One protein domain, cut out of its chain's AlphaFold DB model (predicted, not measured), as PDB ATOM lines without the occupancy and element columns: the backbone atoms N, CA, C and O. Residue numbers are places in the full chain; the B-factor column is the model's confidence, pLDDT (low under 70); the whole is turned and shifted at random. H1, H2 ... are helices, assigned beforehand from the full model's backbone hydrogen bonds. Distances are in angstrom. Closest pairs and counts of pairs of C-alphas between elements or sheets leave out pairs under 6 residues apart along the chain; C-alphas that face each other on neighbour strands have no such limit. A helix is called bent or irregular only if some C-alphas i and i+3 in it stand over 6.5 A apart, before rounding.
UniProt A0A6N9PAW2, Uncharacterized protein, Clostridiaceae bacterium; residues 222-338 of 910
ATOM      1  N   GLU A 222       9.076  24.323  -8.679       90.00
ATOM      2  CA  GLU A 222      10.040  24.919  -7.758       90.00
ATOM      3  C   GLU A 222      10.047  26.450  -7.880       90.00
ATOM      4  O   GLU A 222      10.032  27.178  -6.882       90.00
ATOM      5  N   ARG A 223       9.971  26.953  -9.114       90.62
ATOM      6  CA  ARG A 223       9.883  28.384  -9.393       90.62
ATOM      7  C   ARG A 223       8.588  29.013  -8.873       90.62
ATOM      8  O   ARG A 223       8.650  30.091  -8.275       90.62
ATOM      9  N   LEU A 224       7.437  28.363  -9.066       92.19
ATOM     10  CA  LEU A 224       6.161  28.846  -8.525       92.19
ATOM     11  C   LEU A 224       6.194  28.894  -6.993       92.19
ATOM     12  O   LEU A 224       5.793  29.900  -6.404       92.19
ATOM     13  N   LEU A 225       6.710  27.839  -6.358       91.88
ATOM     14  CA  LEU A 225       6.904  27.777  -4.909       91.88
ATOM     15  C   LEU A 225       7.776  28.932  -4.416       91.88
ATOM     16  O   LEU A 225       7.383  29.632  -3.484       91.88
ATOM     17  N   CYS A 226       8.909  29.188  -5.074       92.12
ATOM     18  CA  CYS A 226       9.776  30.314  -4.739       92.12
ATOM     19  C   CYS A 226       9.015  31.650  -4.789       92.12
ATOM     20  O   CYS A 226       9.057  32.416  -3.827       92.12
ATOM     21  N   ALA A 227       8.237  31.905  -5.848       92.06
ATOM     22  CA  ALA A 227       7.436  33.126  -5.970       92.06
ATOM     23  C   ALA A 227       6.372  33.260  -4.859       92.06
ATOM     24  O   ALA A 227       6.206  34.340  -4.288       92.06
ATOM     25  N   VAL A 228       5.688  32.164  -4.507       92.88
ATOM     26  CA  VAL A 228       4.722  32.133  -3.394       92.88
ATOM     27  C   VAL A 228       5.408  32.432  -2.057       92.88
ATOM     28  O   VAL A 228       4.915  33.268  -1.299       92.88
ATOM     29  N   ARG A 229       6.567  31.822  -1.778       93.81
ATOM     30  CA  ARG A 229       7.321  32.058  -0.533       93.81
ATOM     31  C   ARG A 229       7.904  33.468  -0.453       93.81
ATOM     32  O   ARG A 229       7.882  34.070   0.619       93.81
ATOM     33  N   ILE A 230       8.362  34.040  -1.570       93.12
ATOM     34  CA  ILE A 230       8.789  35.448  -1.620       93.12
ATOM     35  C   ILE A 230       7.606  36.373  -1.299       93.12
ATOM     36  O   ILE A 230       7.784  37.333  -0.551       93.12
ATOM     37  N   ARG A 231       6.390  36.076  -1.780       92.75
ATOM     38  CA  ARG A 231       5.190  36.839  -1.395       92.75
ATOM     39  C   ARG A 231       4.900  36.754   0.099       92.75
ATOM     40  O   ARG A 231       4.592  37.774   0.704       92.75
ATOM     41  N   GLU A 232       4.948  35.563   0.688       92.88
ATOM     42  CA  GLU A 232       4.745  35.406   2.134       92.88
ATOM     43  C   GLU A 232       5.770  36.225   2.923       92.88
ATOM     44  O   GLU A 232       5.397  36.957   3.839       92.88
ATOM     45  N   LEU A 233       7.036  36.185   2.497       94.38
ATOM     46  CA  LEU A 233       8.109  36.985   3.078       94.38
ATOM     47  C   LEU A 233       7.872  38.493   2.899       94.38
ATOM     48  O   LEU A 233       8.149  39.267   3.812       94.38
ATOM     49  N   HIS A 234       7.339  38.918   1.751       93.00
ATOM     50  CA  HIS A 234       6.969  40.309   1.491       93.00
ATOM     51  C   HIS A 234       5.840  40.780   2.417       93.00
ATOM     52  O   HIS A 234       5.944  41.854   3.000       93.00
ATOM     53  N   LEU A 235       4.786  39.979   2.596       91.06
ATOM     54  CA  LEU A 235       3.674  40.310   3.495       91.06
ATOM     55  C   LEU A 235       4.123  40.391   4.957       91.06
ATOM     56  O   LEU A 235       3.740  41.320   5.668       91.06
ATOM     57  N   ASP A 236       4.966  39.452   5.382       92.31
ATOM     58  CA  ASP A 236       5.582  39.458   6.709       92.31
ATOM     59  C   ASP A 236       6.430  40.729   6.904       92.31
ATOM     60  O   ASP A 236       6.243  41.461   7.875       92.31
ATOM     61  N   TYR A 237       7.254  41.084   5.913       91.75
ATOM     62  CA  TYR A 237       8.052  42.311   5.920       91.75
ATOM     63  C   TYR A 237       7.204  43.595   5.981       91.75
ATOM     64  O   TYR A 237       7.536  44.519   6.724       91.75
ATOM     65  N   LEU A 238       6.089  43.658   5.242       88.88
ATOM     66  CA  LEU A 238       5.161  44.794   5.284       88.88
ATOM     67  C   LEU A 238       4.531  44.975   6.672       88.88
ATOM     68  O   LEU A 238       4.289  46.106   7.093       88.88
ATOM     69  N   SER A 239       4.310  43.886   7.412       86.56
ATOM     70  CA  SER A 239       3.750  43.950   8.768       86.56
ATOM     71  C   SER A 239       4.709  44.570   9.796       86.56
ATOM     72  O   SER A 239       4.258  45.178  10.765       86.56
ATOM     73  N   VAL A 240       6.022  44.497   9.545       85.19
ATOM     74  CA  VAL A 240       7.087  45.050  10.404       85.19
ATOM     75  C   VAL A 240       7.750  46.305   9.812       85.19
ATOM     76  O   VAL A 240       8.706  46.840  10.376       85.19
ATOM     77  N   GLN A 241       7.232  46.829   8.693       70.62
ATOM     78  CA  GLN A 241       7.858  47.900   7.900       70.62
ATOM     79  C   GLN A 241       8.003  49.246   8.655       70.62
ATOM     80  O   GLN A 241       8.784  50.118   8.254       70.62
ATOM     81  N   ALA A 242       7.239  49.435   9.737       64.31
ATOM     82  CA  ALA A 242       7.291  50.612  10.607       64.31
ATOM     83  C   ALA A 242       8.471  50.586  11.602       64.31
ATOM     84  O   ALA A 242       8.887  51.645  12.068       64.31
ATOM     85  N   GLU A 243       9.032  49.407  11.887       64.50
ATOM     86  CA  GLU A 243      10.102  49.178  12.876       64.50
ATOM     87  C   GLU A 243      11.461  48.862  12.222       64.50
ATOM     88  O   GLU A 243      12.399  48.463  12.905       64.50
ATOM     89  N   VAL A 244      11.576  49.020  10.895       65.38
ATOM     90  CA  VAL A 244      12.725  48.549  10.100       65.38
ATOM     91  C   VAL A 244      14.027  49.204  10.548       65.38
ATOM     92  O   VAL A 244      14.363  50.324  10.156       65.38
ATOM     93  N   ASP A 245      14.790  48.452  11.330       81.94
ATOM     94  CA  ASP A 245      16.152  48.751  11.721       81.94
ATOM     95  C   ASP A 245      17.142  47.814  11.000       81.94
ATOM     96  O   ASP A 245      16.805  47.019  10.115       81.94
ATOM     97  N   ARG A 246      18.423  47.951  11.337       86.50
ATOM     98  CA  ARG A 246      19.496  47.133  10.763       86.50
ATOM     99  C   ARG A 246      19.263  45.622  10.980       86.50
ATOM    100  O   ARG A 246      19.381  44.900   9.989       86.50
ATOM    101  N   PRO A 247      18.963  45.136  12.203       88.25
ATOM    102  CA  PRO A 247      18.572  43.747  12.446       88.25
ATOM    103  C   PRO A 247      17.456  43.230  11.536       88.25
ATOM    104  O   PRO A 247      17.613  42.146  10.969       88.25
ATOM    105  N   VAL A 248      16.380  44.001  11.335       89.50
ATOM    106  CA  VAL A 248      15.269  43.587  10.460       89.50
ATOM    107  C   VAL A 248      15.753  43.400   9.021       89.50
ATOM    108  O   VAL A 248      15.583  42.326   8.445       89.50
ATOM    109  N   LEU A 249      16.436  44.391   8.437       89.00
ATOM    110  CA  LEU A 249      16.943  44.268   7.060       89.00
ATOM    111  C   LEU A 249      17.930  43.101   6.900       89.00
ATOM    112  O   LEU A 249      17.925  42.428   5.868       89.00
ATOM    113  N   GLN A 250      18.763  42.842   7.910       90.69
ATOM    114  CA  GLN A 250      19.673  41.694   7.922       90.69
ATOM    115  C   GLN A 250      18.920  40.366   7.897       90.69
ATOM    116  O   GLN A 250      19.269  39.489   7.105       90.69
ATOM    117  N   ASP A 251      17.903  40.222   8.743       92.25
ATOM    118  CA  ASP A 251      17.108  39.003   8.851       92.25
ATOM    119  C   ASP A 251      16.349  38.704   7.552       92.25
ATOM    120  O   ASP A 251      16.516  37.628   6.978       92.25
ATOM    121  N   TYR A 252      15.608  39.675   7.009       93.69
ATOM    122  CA  TYR A 252      14.850  39.477   5.766       93.69
ATOM    123  C   TYR A 252      15.751  39.264   4.545       93.69
ATOM    124  O   TYR A 252      15.408  38.468   3.671       93.69
ATOM    125  N   THR A 253      16.939  39.881   4.506       92.88
ATOM    126  CA  THR A 253      17.931  39.573   3.461       92.88
ATOM    127  C   THR A 253      18.421  38.127   3.580       92.88
ATOM    128  O   THR A 253      18.499  37.427   2.574       92.88
ATOM    129  N   ARG A 254      18.707  37.635   4.796       93.81
ATOM    130  CA  ARG A 254      19.096  36.228   5.010       93.81
ATOM    131  C   ARG A 254      17.969  35.260   4.669       93.81
ATOM    132  O   ARG A 254      18.239  34.253   4.026       93.81
ATOM    133  N   LYS A 255      16.725  35.565   5.051       95.12
ATOM    134  CA  LYS A 255      15.539  34.766   4.702       95.12
ATOM    135  C   LYS A 255      15.349  34.687   3.186       95.12
ATOM    136  O   LYS A 255      15.152  33.594   2.667       95.12
ATOM    137  N   LEU A 256      15.491  35.807   2.469       94.12
ATOM    138  CA  LEU A 256      15.439  35.823   1.005       94.12
ATOM    139  C   LEU A 256      16.552  34.958   0.389       94.12
ATOM    140  O   LEU A 256      16.276  34.134  -0.475       94.12
ATOM    141  N   LEU A 257      17.795  35.088   0.859       93.00
ATOM    142  CA  LEU A 257      18.916  34.269   0.376       93.00
ATOM    143  C   LEU A 257      18.731  32.777   0.690       93.00
ATOM    144  O   LEU A 257      19.059  31.931  -0.142       93.00
ATOM    145  N   ALA A 258      18.175  32.444   1.856       93.62
ATOM    146  CA  ALA A 258      17.844  31.070   2.222       93.62
ATOM    147  C   ALA A 258      16.779  30.482   1.284       93.62
ATOM    148  O   ALA A 258      16.955  29.360   0.812       93.62
ATOM    149  N   LEU A 259      15.738  31.251   0.937       93.12
ATOM    150  CA  LEU A 259      14.735  30.842  -0.053       93.12
ATOM    151  C   LEU A 259      15.357  30.604  -1.434       93.12
ATOM    152  O   LEU A 259      15.072  29.585  -2.053       93.12
ATOM    153  N   LEU A 260      16.242  31.492  -1.900       91.19
ATOM    154  CA  LEU A 260      16.937  31.319  -3.185       91.19
ATOM    155  C   LEU A 260      17.909  30.127  -3.182       91.19
ATOM    156  O   LEU A 260      18.140  29.528  -4.227       91.19
ATOM    157  N   THR A 261      18.444  29.762  -2.014       90.75
ATOM    158  CA  THR A 261      19.269  28.554  -1.842       90.75
ATOM    159  C   THR A 261      18.417  27.289  -1.882       90.75
ATOM    160  O   THR A 261      18.830  26.280  -2.445       90.75
ATOM    161  N   GLN A 262      17.239  27.331  -1.257       92.62
ATOM    162  CA  GLN A 262      16.302  26.212  -1.217       92.62
ATOM    163  C   GLN A 262      15.632  25.969  -2.576       92.62
ATOM    164  O   GLN A 262      15.343  24.822  -2.903       92.62
ATOM    165  N   TYR A 263      15.395  27.040  -3.340       91.31
ATOM    166  CA  TYR A 263      14.687  27.026  -4.617       91.31
ATOM    167  C   TYR A 263      15.501  27.730  -5.728       91.31
ATOM    168  O   TYR A 263      15.124  28.829  -6.168       91.31
ATOM    169  N   PRO A 264      16.635  27.150  -6.173       87.56
ATOM    170  CA  PRO A 264      17.492  27.723  -7.214       87.56
ATOM    171  C   PRO A 264      16.773  28.032  -8.540       87.56
ATOM    172  O   PRO A 264      17.107  29.032  -9.185       87.56
ATOM    173  N   ALA A 265      15.749  27.269  -8.940       85.69
ATOM    174  CA  ALA A 265      14.961  27.544 -10.149       85.69
ATOM    175  C   ALA A 265      14.246  28.911 -10.087       85.69
ATOM    176  O   ALA A 265      13.991  29.555 -11.113       85.69
ATOM    177  N   GLY A 266      13.988  29.414  -8.873       82.31
ATOM    178  CA  GLY A 266      13.444  30.746  -8.624       82.31
ATOM    179  C   GLY A 266      14.330  31.880  -9.142       82.31
ATOM    180  O   GLY A 266      13.818  32.948  -9.478       82.31
ATOM    181  N   LEU A 267      15.637  31.662  -9.315       82.75
ATOM    182  CA  LEU A 267      16.549  32.661  -9.882       82.75
ATOM    183  C   LEU A 267      16.195  33.001 -11.334       82.75
ATOM    184  O   LEU A 267      16.391  34.133 -11.768       82.75
ATOM    185  N   ALA A 268      15.602  32.082 -12.099       72.69
ATOM    186  CA  ALA A 268      15.163  32.355 -13.470       72.69
ATOM    187  C   ALA A 268      14.025  33.400 -13.559       72.69
ATOM    188  O   ALA A 268      13.729  33.890 -14.651       72.69
ATOM    189  N   SER A 269      13.394  33.752 -12.432       68.50
ATOM    190  CA  SER A 269      12.254  34.677 -12.379       68.50
ATOM    191  C   SER A 269      12.619  36.153 -12.502       68.50
ATOM    192  O   SER A 269      11.854  36.928 -13.075       68.50
ATOM    193  N   SER A 270      13.794  36.558 -12.015       79.19
ATOM    194  CA  SER A 270      14.164  37.968 -11.930       79.19
ATOM    195  C   SER A 270      15.656  38.173 -12.117       79.19
ATOM    196  O   SER A 270      16.483  37.649 -11.374       79.19
ATOM    197  N   LYS A 271      16.005  39.062 -13.052       82.25
ATOM    198  CA  LYS A 271      17.388  39.512 -13.249       82.25
ATOM    199  C   LYS A 271      17.971  40.153 -11.983       82.25
ATOM    200  O   LYS A 271      19.177  40.087 -11.770       82.25
ATOM    201  N   GLN A 272      17.140  40.776 -11.146       82.75
ATOM    202  CA  GLN A 272      17.602  41.378  -9.895       82.75
ATOM    203  C   GLN A 272      17.912  40.318  -8.831       82.75
ATOM    204  O   GLN A 272      18.919  40.458  -8.140       82.75
ATOM    205  N   LEU A 273      17.115  39.242  -8.749       87.94
ATOM    206  CA  LEU A 273      17.397  38.100  -7.868       87.94
ATOM    207  C   LEU A 273      18.651  37.342  -8.325       87.94
ATOM    208  O   LEU A 273      19.486  37.009  -7.490       87.94
ATOM    209  N   GLN A 274      18.848  37.167  -9.639       87.75
ATOM    210  CA  GLN A 274      20.093  36.611 -10.197       87.75
ATOM    211  C   GLN A 274      21.304  37.448  -9.804       87.75
ATOM    212  O   GLN A 274      22.283  36.917  -9.297       87.75
ATOM    213  N   GLN A 275      21.225  38.769  -9.980       86.62
ATOM    214  CA  GLN A 275      22.314  39.664  -9.598       86.62
ATOM    215  C   GLN A 275      22.602  39.618  -8.096       86.62
ATOM    216  O   GLN A 275      23.762  39.652  -7.704       86.62
ATOM    217  N   LEU A 276      21.571  39.558  -7.245       88.50
ATOM    218  CA  LEU A 276      21.749  39.381  -5.802       88.50
ATOM    219  C   LEU A 276      22.472  38.060  -5.490       88.50
ATOM    220  O   LEU A 276      23.413  38.050  -4.697       88.50
ATOM    221  N   TRP A 277      22.068  36.975  -6.151       89.44
ATOM    222  CA  TRP A 277      22.656  35.648  -5.992       89.44
ATOM    223  C   TRP A 277      24.112  35.572  -6.461       89.44
ATOM    224  O   TRP A 277      24.950  35.037  -5.744       89.44
ATOM    225  N   GLU A 278      24.454  36.188  -7.596       88.06
ATOM    226  CA  GLU A 278      25.836  36.265  -8.100       88.06
ATOM    227  C   GLU A 278      26.796  36.889  -7.072       88.06
ATOM    228  O   GLU A 278      27.944  36.458  -6.948       88.06
ATOM    229  N   TYR A 279      26.338  37.902  -6.325       86.06
ATOM    230  CA  TYR A 279      27.116  38.476  -5.225       86.06
ATOM    231  C   TYR A 279      27.172  37.542  -4.015       86.06
ATOM    232  O   TYR A 279      28.215  37.437  -3.375       86.06
ATOM    233  N   TYR A 280      26.080  36.847  -3.701       87.62
ATOM    234  CA  TYR A 280      26.044  35.887  -2.599       87.62
ATOM    235  C   TYR A 280      26.957  34.671  -2.826       87.62
ATOM    236  O   TYR A 280      27.617  34.220  -1.889       87.62
ATOM    237  N   GLU A 281      27.051  34.155  -4.053       87.88
ATOM    238  CA  GLU A 281      27.985  33.075  -4.403       87.88
ATOM    239  C   GLU A 281      29.446  33.503  -4.243       87.88
ATOM    240  O   GLU A 281      30.280  32.712  -3.813       87.88
ATOM    241  N   LYS A 282      29.744  34.771  -4.534       86.00
ATOM    242  CA  LYS A 282      31.092  35.351  -4.442       86.00
ATOM    243  C   LYS A 282      31.386  36.004  -3.095       86.00
ATOM    244  O   LYS A 282      32.374  36.718  -2.983       86.00
ATOM    245  N   ARG A 283      30.554  35.779  -2.072       82.38
ATOM    246  CA  ARG A 283      30.672  36.414  -0.742       82.38
ATOM    247  C   ARG A 283      32.032  36.218  -0.058       82.38
ATOM    248  O   ARG A 283      32.396  37.040   0.773       82.38
ATOM    249  N   ASP A 284      32.758  35.158  -0.416       80.44
ATOM    250  CA  ASP A 284      34.078  34.822   0.133       80.44
ATOM    251  C   ASP A 284      35.250  35.404  -0.699       80.44
ATOM    252  O   ASP A 284      36.412  35.242  -0.333       80.44
ATOM    253  N   ASP A 285      34.964  36.088  -1.816       79.75
ATOM    254  CA  ASP A 285      35.946  36.762  -2.675       79.75
ATOM    255  C   ASP A 285      35.958  38.273  -2.387       79.75
ATOM    256  O   ASP A 285      35.153  39.037  -2.931       79.75
ATOM    257  N   GLU A 286      36.889  38.721  -1.536       66.25
ATOM    258  CA  GLU A 286      37.046  40.139  -1.164       66.25
ATOM    259  C   GLU A 286      37.200  41.052  -2.402       66.25
ATOM    260  O   GLU A 286      36.603  42.134  -2.462       66.25
ATOM    261  N   ALA A 287      37.855  40.572  -3.470       67.94
ATOM    262  CA  ALA A 287      38.059  41.339  -4.703       67.94
ATOM    263  C   ALA A 287      36.752  41.609  -5.474       67.94
ATOM    264  O   ALA A 287      36.671  42.564  -6.263       67.94
ATOM    265  N   CYS A 288      35.712  40.796  -5.249       67.88
ATOM    266  CA  CYS A 288      34.378  40.996  -5.813       67.88
ATOM    267  C   CYS A 288      33.681  42.228  -5.207       67.88
ATOM    268  O   CYS A 288      32.876  42.878  -5.887       67.88
ATOM    269  N   PHE A 289      34.021  42.588  -3.964       70.06
ATOM    270  CA  PHE A 289      33.416  43.706  -3.236       70.06
ATOM    271  C   PHE A 289      34.314  44.951  -3.155       70.06
ATOM    272  O   PHE A 289      33.786  46.056  -3.034       70.06
ATOM    273  N   ASP A 290      35.629  44.818  -3.353       63.44
ATOM    274  CA  ASP A 290      36.606  45.926  -3.337       63.44
ATOM    275  C   ASP A 290      36.316  47.051  -4.348       63.44
ATOM    276  O   ASP A 290      36.681  48.212  -4.149       63.44
ATOM    277  N   LYS A 291      35.633  46.735  -5.457       56.06
ATOM    278  CA  LYS A 291      35.251  47.714  -6.495       56.06
ATOM    279  C   LYS A 291      33.955  48.465  -6.183       56.06
ATOM    280  O   LYS A 291      33.579  49.374  -6.933       56.06
ATOM    281  N   ILE A 292      33.246  48.094  -5.118       63.84
ATOM    282  CA  ILE A 292      31.992  48.735  -4.730       63.84
ATOM    283  C   ILE A 292      32.338  50.001  -3.961       63.84
ATOM    284  O   ILE A 292      32.614  49.990  -2.764       63.84
ATOM    285  N   ASN A 293      32.315  51.128  -4.663       60.50
ATOM    286  CA  ASN A 293      32.535  52.411  -4.022       60.50
ATOM    287  C   ASN A 293      31.353  52.730  -3.084       60.50
ATOM    288  O   ASN A 293      30.277  53.131  -3.537       60.50
ATOM    289  N   VAL A 294      31.568  52.584  -1.774       55.31
ATOM    290  CA  VAL A 294      30.588  52.884  -0.719       55.31
ATOM    291  C   VAL A 294      30.092  54.340  -0.790       55.31
ATOM    292  O   VAL A 294      28.952  54.628  -0.434       55.31
ATOM    293  N   GLU A 295      30.872  55.267  -1.357       53.72
ATOM    294  CA  GLU A 295      30.436  56.649  -1.599       53.72
ATOM    295  C   GLU A 295      29.415  56.777  -2.746       53.72
ATOM    296  O   GLU A 295      28.630  57.728  -2.765       53.72
ATOM    297  N   GLN A 296      29.368  55.832  -3.696       55.22
ATOM    298  CA  GLN A 296      28.339  55.798  -4.748       55.22
ATOM    299  C   GLN A 296      26.974  55.317  -4.230       55.22
ATOM    300  O   GLN A 296      25.957  55.711  -4.803       55.22
ATOM    301  N   LEU A 297      26.930  54.549  -3.130       56.47
ATOM    302  CA  LEU A 297      25.685  54.182  -2.428       56.47
ATOM    303  C   LEU A 297      24.986  55.402  -1.810       56.47
ATOM    304  O   LEU A 297      23.765  55.425  -1.703       56.47
ATOM    305  N   ASN A 298      25.755  56.434  -1.450       51.84
ATOM    306  CA  ASN A 298      25.248  57.662  -0.834       51.84
ATOM    307  C   ASN A 298      24.699  58.687  -1.847       51.84
ATOM    308  O   ASN A 298      24.182  59.730  -1.440       51.84
ATOM    309  N   LYS A 299      24.794  58.420  -3.158       54.44
ATOM    310  CA  LYS A 299      24.230  59.277  -4.216       54.44
ATOM    311  C   LYS A 299      22.823  58.792  -4.585       54.44
ATOM    312  O   LYS A 299      22.595  57.597  -4.736       54.44
ATOM    313  N   SER A 300      21.893  59.722  -4.811       46.12
ATOM    314  CA  SER A 300      20.447  59.497  -5.038       46.12
ATOM    315  C   SER A 300      20.055  58.666  -6.281       46.12
ATOM    316  O   SER A 300      18.875  58.564  -6.600       46.12
ATOM    317  N   LYS A 301      21.017  58.062  -6.993       51.50
ATOM    318  CA  LYS A 301      20.818  57.190  -8.167       51.50
ATOM    319  C   LYS A 301      21.781  55.990  -8.155       51.50
ATOM    320  O   LYS A 301      22.475  55.735  -9.142       51.50
ATOM    321  N   GLY A 302      21.899  55.294  -7.025       57.59
ATOM    322  CA  GLY A 302      22.690  54.060  -6.940       57.59
ATOM    323  C   GLY A 302      22.197  53.012  -7.949       57.59
ATOM    324  O   GLY A 302      20.994  52.812  -8.093       57.59
ATOM    325  N   ARG A 303      23.114  52.363  -8.680       70.50
ATOM    326  CA  ARG A 303      22.767  51.281  -9.623       70.50
ATOM    327  C   ARG A 303      22.274  50.049  -8.833       70.50
ATOM    328  O   ARG A 303      22.916  49.736  -7.831       70.50
ATOM    329  N   PRO A 304      21.242  49.307  -9.287       74.50
ATOM    330  CA  PRO A 304      20.709  48.125  -8.587       74.50
ATOM    331  C   PRO A 304      21.775  47.106  -8.154       74.50
ATOM    332  O   PRO A 304      21.769  46.645  -7.020       74.50
ATOM    333  N   ALA A 305      22.783  46.857  -8.996       77.00
ATOM    334  CA  ALA A 305      23.906  45.969  -8.673       77.00
ATOM    335  C   ALA A 305      24.681  46.382  -7.404       77.00
ATOM    336  O   ALA A 305      25.068  45.543  -6.598       77.00
ATOM    337  N   VAL A 306      24.871  47.689  -7.197       79.75
ATOM    338  CA  VAL A 306      25.589  48.233  -6.035       79.75
ATOM    339  C   VAL A 306      24.758  48.081  -4.758       79.75
ATOM    340  O   VAL A 306      25.306  47.786  -3.697       79.75
ATOM    341  N   ARG A 307      23.432  48.241  -4.857       83.56
ATOM    342  CA  ARG A 307      22.503  48.036  -3.735       83.56
ATOM    343  C   ARG A 307      22.382  46.553  -3.369       83.56
ATOM    344  O   ARG A 307      22.433  46.231  -2.187       83.56
ATOM    345  N   ASN A 308      22.336  45.657  -4.356       86.94
ATOM    346  CA  ASN A 308      22.342  44.206  -4.134       86.94
ATOM    347  C   ASN A 308      23.608  43.748  -3.403       86.94
ATOM    348  O   ASN A 308      23.524  43.034  -2.410       86.94
ATOM    349  N   ALA A 309      24.780  44.215  -3.828       83.69
ATOM    350  CA  ALA A 309      26.021  43.866  -3.151       83.69
ATOM    351  C   ALA A 309      26.096  44.426  -1.716       83.69
ATOM    352  O   ALA A 309      26.591  43.759  -0.808       83.69
ATOM    353  N   ALA A 310      25.546  45.622  -1.479       85.44
ATOM    354  CA  ALA A 310      25.427  46.186  -0.137       85.44
ATOM    355  C   ALA A 310      24.450  45.403   0.762       85.44
ATOM    356  O   ALA A 310      24.721  45.273   1.954       85.44
ATOM    357  N   LEU A 311      23.367  44.837   0.213       88.62
ATOM    358  CA  LEU A 311      22.490  43.907   0.936       88.62
ATOM    359  C   LEU A 311      23.243  42.634   1.358       88.62
ATOM    360  O   LEU A 311      23.106  42.201   2.502       88.62
ATOM    361  N   ILE A 312      24.109  42.082   0.498       89.44
ATOM    362  CA  ILE A 312      24.961  40.936   0.865       89.44
ATOM    363  C   ILE A 312      25.901  41.304   2.021       89.44
ATOM    364  O   ILE A 312      25.885  40.637   3.057       89.44
ATOM    365  N   LEU A 313      26.634  42.416   1.912       85.81
ATOM    366  CA  LEU A 313      27.512  42.898   2.988       85.81
ATOM    367  C   LEU A 313      26.746  43.198   4.286       85.81
ATOM    368  O   LEU A 313      27.273  43.000   5.385       85.81
ATOM    369  N   LEU A 314      25.502  43.676   4.184       87.19
ATOM    370  CA  LEU A 314      24.620  43.887   5.328       87.19
ATOM    371  C   LEU A 314      24.282  42.557   6.001       87.19
ATOM    372  O   LEU A 314      24.444  42.458   7.219       87.19
ATOM    373  N   SER A 315      23.891  41.537   5.230       87.38
ATOM    374  CA  SER A 315      23.567  40.194   5.733       87.38
ATOM    375  C   SER A 315      24.741  39.528   6.474       87.38
ATOM    376  O   SER A 315      24.525  38.783   7.435       87.38
ATOM    377  N   MET A 316      25.977  39.870   6.095       85.25
ATOM    378  CA  MET A 316      27.227  39.425   6.733       85.25
ATOM    379  C   MET A 316      27.619  40.253   7.969       85.25
ATOM    380  O   MET A 316      28.568  39.907   8.665       85.25
ATOM    381  N   GLY A 317      26.916  41.351   8.259       82.56
ATOM    382  CA  GLY A 317      27.232  42.250   9.375       82.56
ATOM    383  C   GLY A 317      28.363  43.248   9.102       82.56
ATOM    384  O   GLY A 317      28.801  43.927  10.026       82.56
ATOM    385  N   ILE A 318      28.818  43.364   7.851       82.75
ATOM    386  CA  ILE A 318      29.980  44.178   7.458       82.75
ATOM    387  C   ILE A 318      29.557  45.599   7.059       82.75
ATOM    388  O   ILE A 318      30.244  46.576   7.356       82.75
ATOM    389  N   TYR A 319      28.412  45.743   6.390       81.56
ATOM    390  CA  TYR A 319      27.951  47.040   5.890       81.56
ATOM    391  C   TYR A 319      27.586  47.996   7.033       81.56
ATOM    392  O   TYR A 319      26.796  47.622   7.886       81.56
ATOM    393  N   GLN A 320      28.057  49.250   7.027       78.94
ATOM    394  CA  GLN A 320      27.721  50.269   8.046       78.94
ATOM    395  C   GLN A 320      27.049  51.543   7.483       78.94
ATOM    396  O   GLN A 320      26.831  52.498   8.225       78.94
ATOM    397  N   GLY A 321      26.691  51.571   6.195       76.62
ATOM    398  CA  GLY A 321      26.113  52.752   5.531       76.62
ATOM    399  C   GLY A 321      24.613  52.991   5.786       76.62
ATOM    400  O   GLY A 321      24.015  52.376   6.671       76.62
ATOM    401  N   ARG A 322      24.013  53.906   5.001       79.00
ATOM    402  CA  ARG A 322      22.584  54.285   5.076       79.00
ATOM    403  C   ARG A 322      21.668  53.097   4.761       79.00
ATOM    404  O   ARG A 322      21.931  52.358   3.817       79.00
ATOM    405  N   LEU A 323      20.579  52.953   5.515       83.62
ATOM    406  CA  LEU A 323      19.682  51.796   5.416       83.62
ATOM    407  C   LEU A 323      18.516  52.031   4.449       83.62
ATOM    408  O   LEU A 323      18.074  51.094   3.798       83.62
ATOM    409  N   GLU A 324      18.058  53.270   4.285       82.56
ATOM    410  CA  GLU A 324      16.896  53.636   3.464       82.56
ATOM    411  C   GLU A 324      17.011  53.170   1.999       82.56
ATOM    412  O   GLU A 324      16.073  52.541   1.515       82.56
ATOM    413  N   PRO A 325      18.145  53.350   1.287       81.00
ATOM    414  CA  PRO A 325      18.272  52.840  -0.082       81.00
ATOM    415  C   PRO A 325      18.283  51.304  -0.164       81.00
ATOM    416  O   PRO A 325      17.994  50.744  -1.221       81.00
ATOM    417  N   LEU A 326      18.664  50.621   0.924       85.75
ATOM    418  CA  LEU A 326      18.641  49.158   1.018       85.75
ATOM    419  C   LEU A 326      17.244  48.648   1.358       85.75
ATOM    420  O   LEU A 326      16.855  47.604   0.849       85.75
ATOM    421  N   ARG A 327      16.484  49.405   2.156       86.62
ATOM    422  CA  ARG A 327      15.063  49.163   2.415       86.62
ATOM    423  C   ARG A 327      14.271  49.169   1.108       86.62
ATOM    424  O   ARG A 327      13.573  48.200   0.839       86.62
ATOM    425  N   GLU A 328      14.436  50.211   0.290       86.25
ATOM    426  CA  GLU A 328      13.811  50.301  -1.040       86.25
ATOM    427  C   GLU A 328      14.218  49.125  -1.939       86.25
ATOM    428  O   GLU A 328      13.372  48.527  -2.594       86.25
ATOM    429  N   GLN A 329      15.511  48.769  -1.955       88.31
ATOM    430  CA  GLN A 329      15.997  47.667  -2.787       88.31
ATOM    431  C   GLN A 329      15.456  46.308  -2.336       88.31
ATOM    432  O   GLN A 329      15.103  45.488  -3.175       88.31
ATOM    433  N   LEU A 330      15.425  46.049  -1.027       90.62
ATOM    434  CA  LEU A 330      14.891  44.805  -0.482       90.62
ATOM    435  C   LEU A 330      13.397  44.691  -0.781       90.62
ATOM    436  O   LEU A 330      12.947  43.629  -1.193       90.62
ATOM    437  N   GLU A 331      12.645  45.781  -0.634       89.25
ATOM    438  CA  GLU A 331      11.229  45.822  -0.991       89.25
ATOM    439  C   GLU A 331      11.013  45.558  -2.490       89.25
ATOM    440  O   GLU A 331      10.176  44.733  -2.838       89.25
ATOM    441  N   GLU A 332      11.829  46.146  -3.373       89.44
ATOM    442  CA  GLU A 332      11.794  45.869  -4.820       89.44
ATOM    443  C   GLU A 332      12.085  44.386  -5.134       89.44
ATOM    444  O   GLU A 332      11.382  43.765  -5.932       89.44
ATOM    445  N   LEU A 333      13.082  43.789  -4.469       91.12
ATOM    446  CA  LEU A 333      13.419  42.368  -4.618       91.12
ATOM    447  C   LEU A 333      12.288  41.459  -4.115       91.12
ATOM    448  O   LEU A 333      11.957  40.473  -4.774       91.12
ATOM    449  N   LEU A 334      11.680  41.804  -2.975       92.19
ATOM    450  CA  LEU A 334      10.545  41.087  -2.394       92.19
ATOM    451  C   LEU A 334       9.266  41.260  -3.216       92.19
ATOM    452  O   LEU A 334       8.454  40.351  -3.239       92.19
ATOM    453  N   GLN A 335       9.095  42.363  -3.945       90.69
ATOM    454  CA  GLN A 335       7.996  42.553  -4.901       90.69
ATOM    455  C   GLN A 335       8.220  41.822  -6.231       90.69
ATOM    456  O   GLN A 335       7.313  41.769  -7.062       90.69
ATOM    457  N   GLY A 336       9.391  41.208  -6.437       86.00
ATOM    458  CA  GLY A 336       9.751  40.524  -7.680       86.00
ATOM    459  C   GLY A 336       8.763  39.437  -8.121       86.00
ATOM    460  O   GLY A 336       8.594  39.235  -9.324       86.00
ATOM    461  N   TYR A 337       8.050  38.789  -7.187       88.12
ATOM    462  CA  TYR A 337       7.024  37.786  -7.516       88.12
ATOM    463  C   TYR A 337       5.848  38.364  -8.322       88.12
ATOM    464  O   TYR A 337       5.239  37.635  -9.099       88.12
ATOM    465  N   LEU A 338       5.550  39.667  -8.196       86.81
ATOM    466  CA  LEU A 338       4.491  40.342  -8.964       86.81
ATOM    467  C   LEU A 338       4.792  40.392 -10.464       86.81
ATOM    468  O   LEU A 338       3.897  40.655 -11.261       86.81
TER     469      LEU A 338
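What this domain is: This is residues 222 to 338 of the 910 residues of an uncharacterized protein of Clostridiaceae bacterium (UniProt A0A6N9PAW2). A long helical hairpin, H1 and H2, is joined by H8 to make a three-helix bundle, and H7 crosses both H2 and H8 with H4 packed on its side. H3 crosses the first turns of H1, and the short H5 and H6 lie at the far end, on the winding stretch between H4 and H7. The printed part has 117 residues with eight named helices, H1 to H8 in order along the chain, and no named strand; the class is all helix. The whole is compact, with a radius of gyration of the C-alphas of 13.4 A and spans of 37 by 32 by 24 A.

Where its parts are: H1, residues 222 to 239, begins at C-alpha 222 (10.040, 24.919, -7.758) and is 26.0 A long. H2, residues 246 to 262, is 24.3 A long and begins at C-alpha 246 (19.496, 47.133, 10.763). H3 is residues 264 to 269, 10.1 A; H4 is residues 271 to 281, 15.2 A. H5, residues 286 to 289, and H6, residues 294 to 297, are 5.5 A and 5.4 A. H7, residues 304 to 315, is 16.6 A. H8, residues 324 to 338, is 22.0 A and ends at C-alpha 338 (4.491, 40.342, -8.964); it is irregular, with C-alphas 334 and 337 7.0 A apart.

How they stand to each other: The hairpin H1 and H2 touch at a shallow tilt of 13 degrees, opposite ways; their closest C-alphas, Cys 226 and Leu 259, are 6.8 A apart. H8 touches H2, the same way at a shallow tilt of 32 degrees, closest at C-alphas Arg 327 and Leu 249, 7.0 A. Residues 331 to 337 of H8 touch H1 at a steep tilt of 43 degrees, closest at C-alphas Tyr 337 and Ala 227, 4.9 A. H3 touches H1 about perpendicular, 77 degrees, with C-alphas Gly 266 and Arg 223 closest at 4.3 A. H7 touches H2 about perpendicular, 77 degrees, with C-alphas Ser 315 and Gln 250 closest at 4.7 A. H7 touches H8 at 75 degrees, about perpendicular, with C-alphas Arg 307 and Leu 326 closest at 6.2 A. H4 touches H7 at a steep tilt of 42 degrees, the same way, with C-alphas Leu 276 and Asn 308 closest at 5.1 A. H5 and H6 are each close to H7 but not clearly touching; their closest C-alphas are Phe 289 and Ala 309, 7.4 A, and Leu 297 and Val 306, 7.0 A. H1 is apart from H4 and H7. Every O i to N i+4 pair is within hydrogen-bond range in H1, H2, H4 and H7, against 9 of 11 in H8 and 0 of 2 in H3, which has 3 of 3 O i to N i+3 pairs within range; H5 and H6 are too short for an i+4 pair.

The domain as a whole: The two C-alphas farthest apart, Glu 222 and Glu 295, are 38.2 A apart. The printed part has no cut and no long link. Mean pLDDT of the printed part is 82.2, and residues 242 to 244, 269, 286 to 288 and 290 to 302 are under 70.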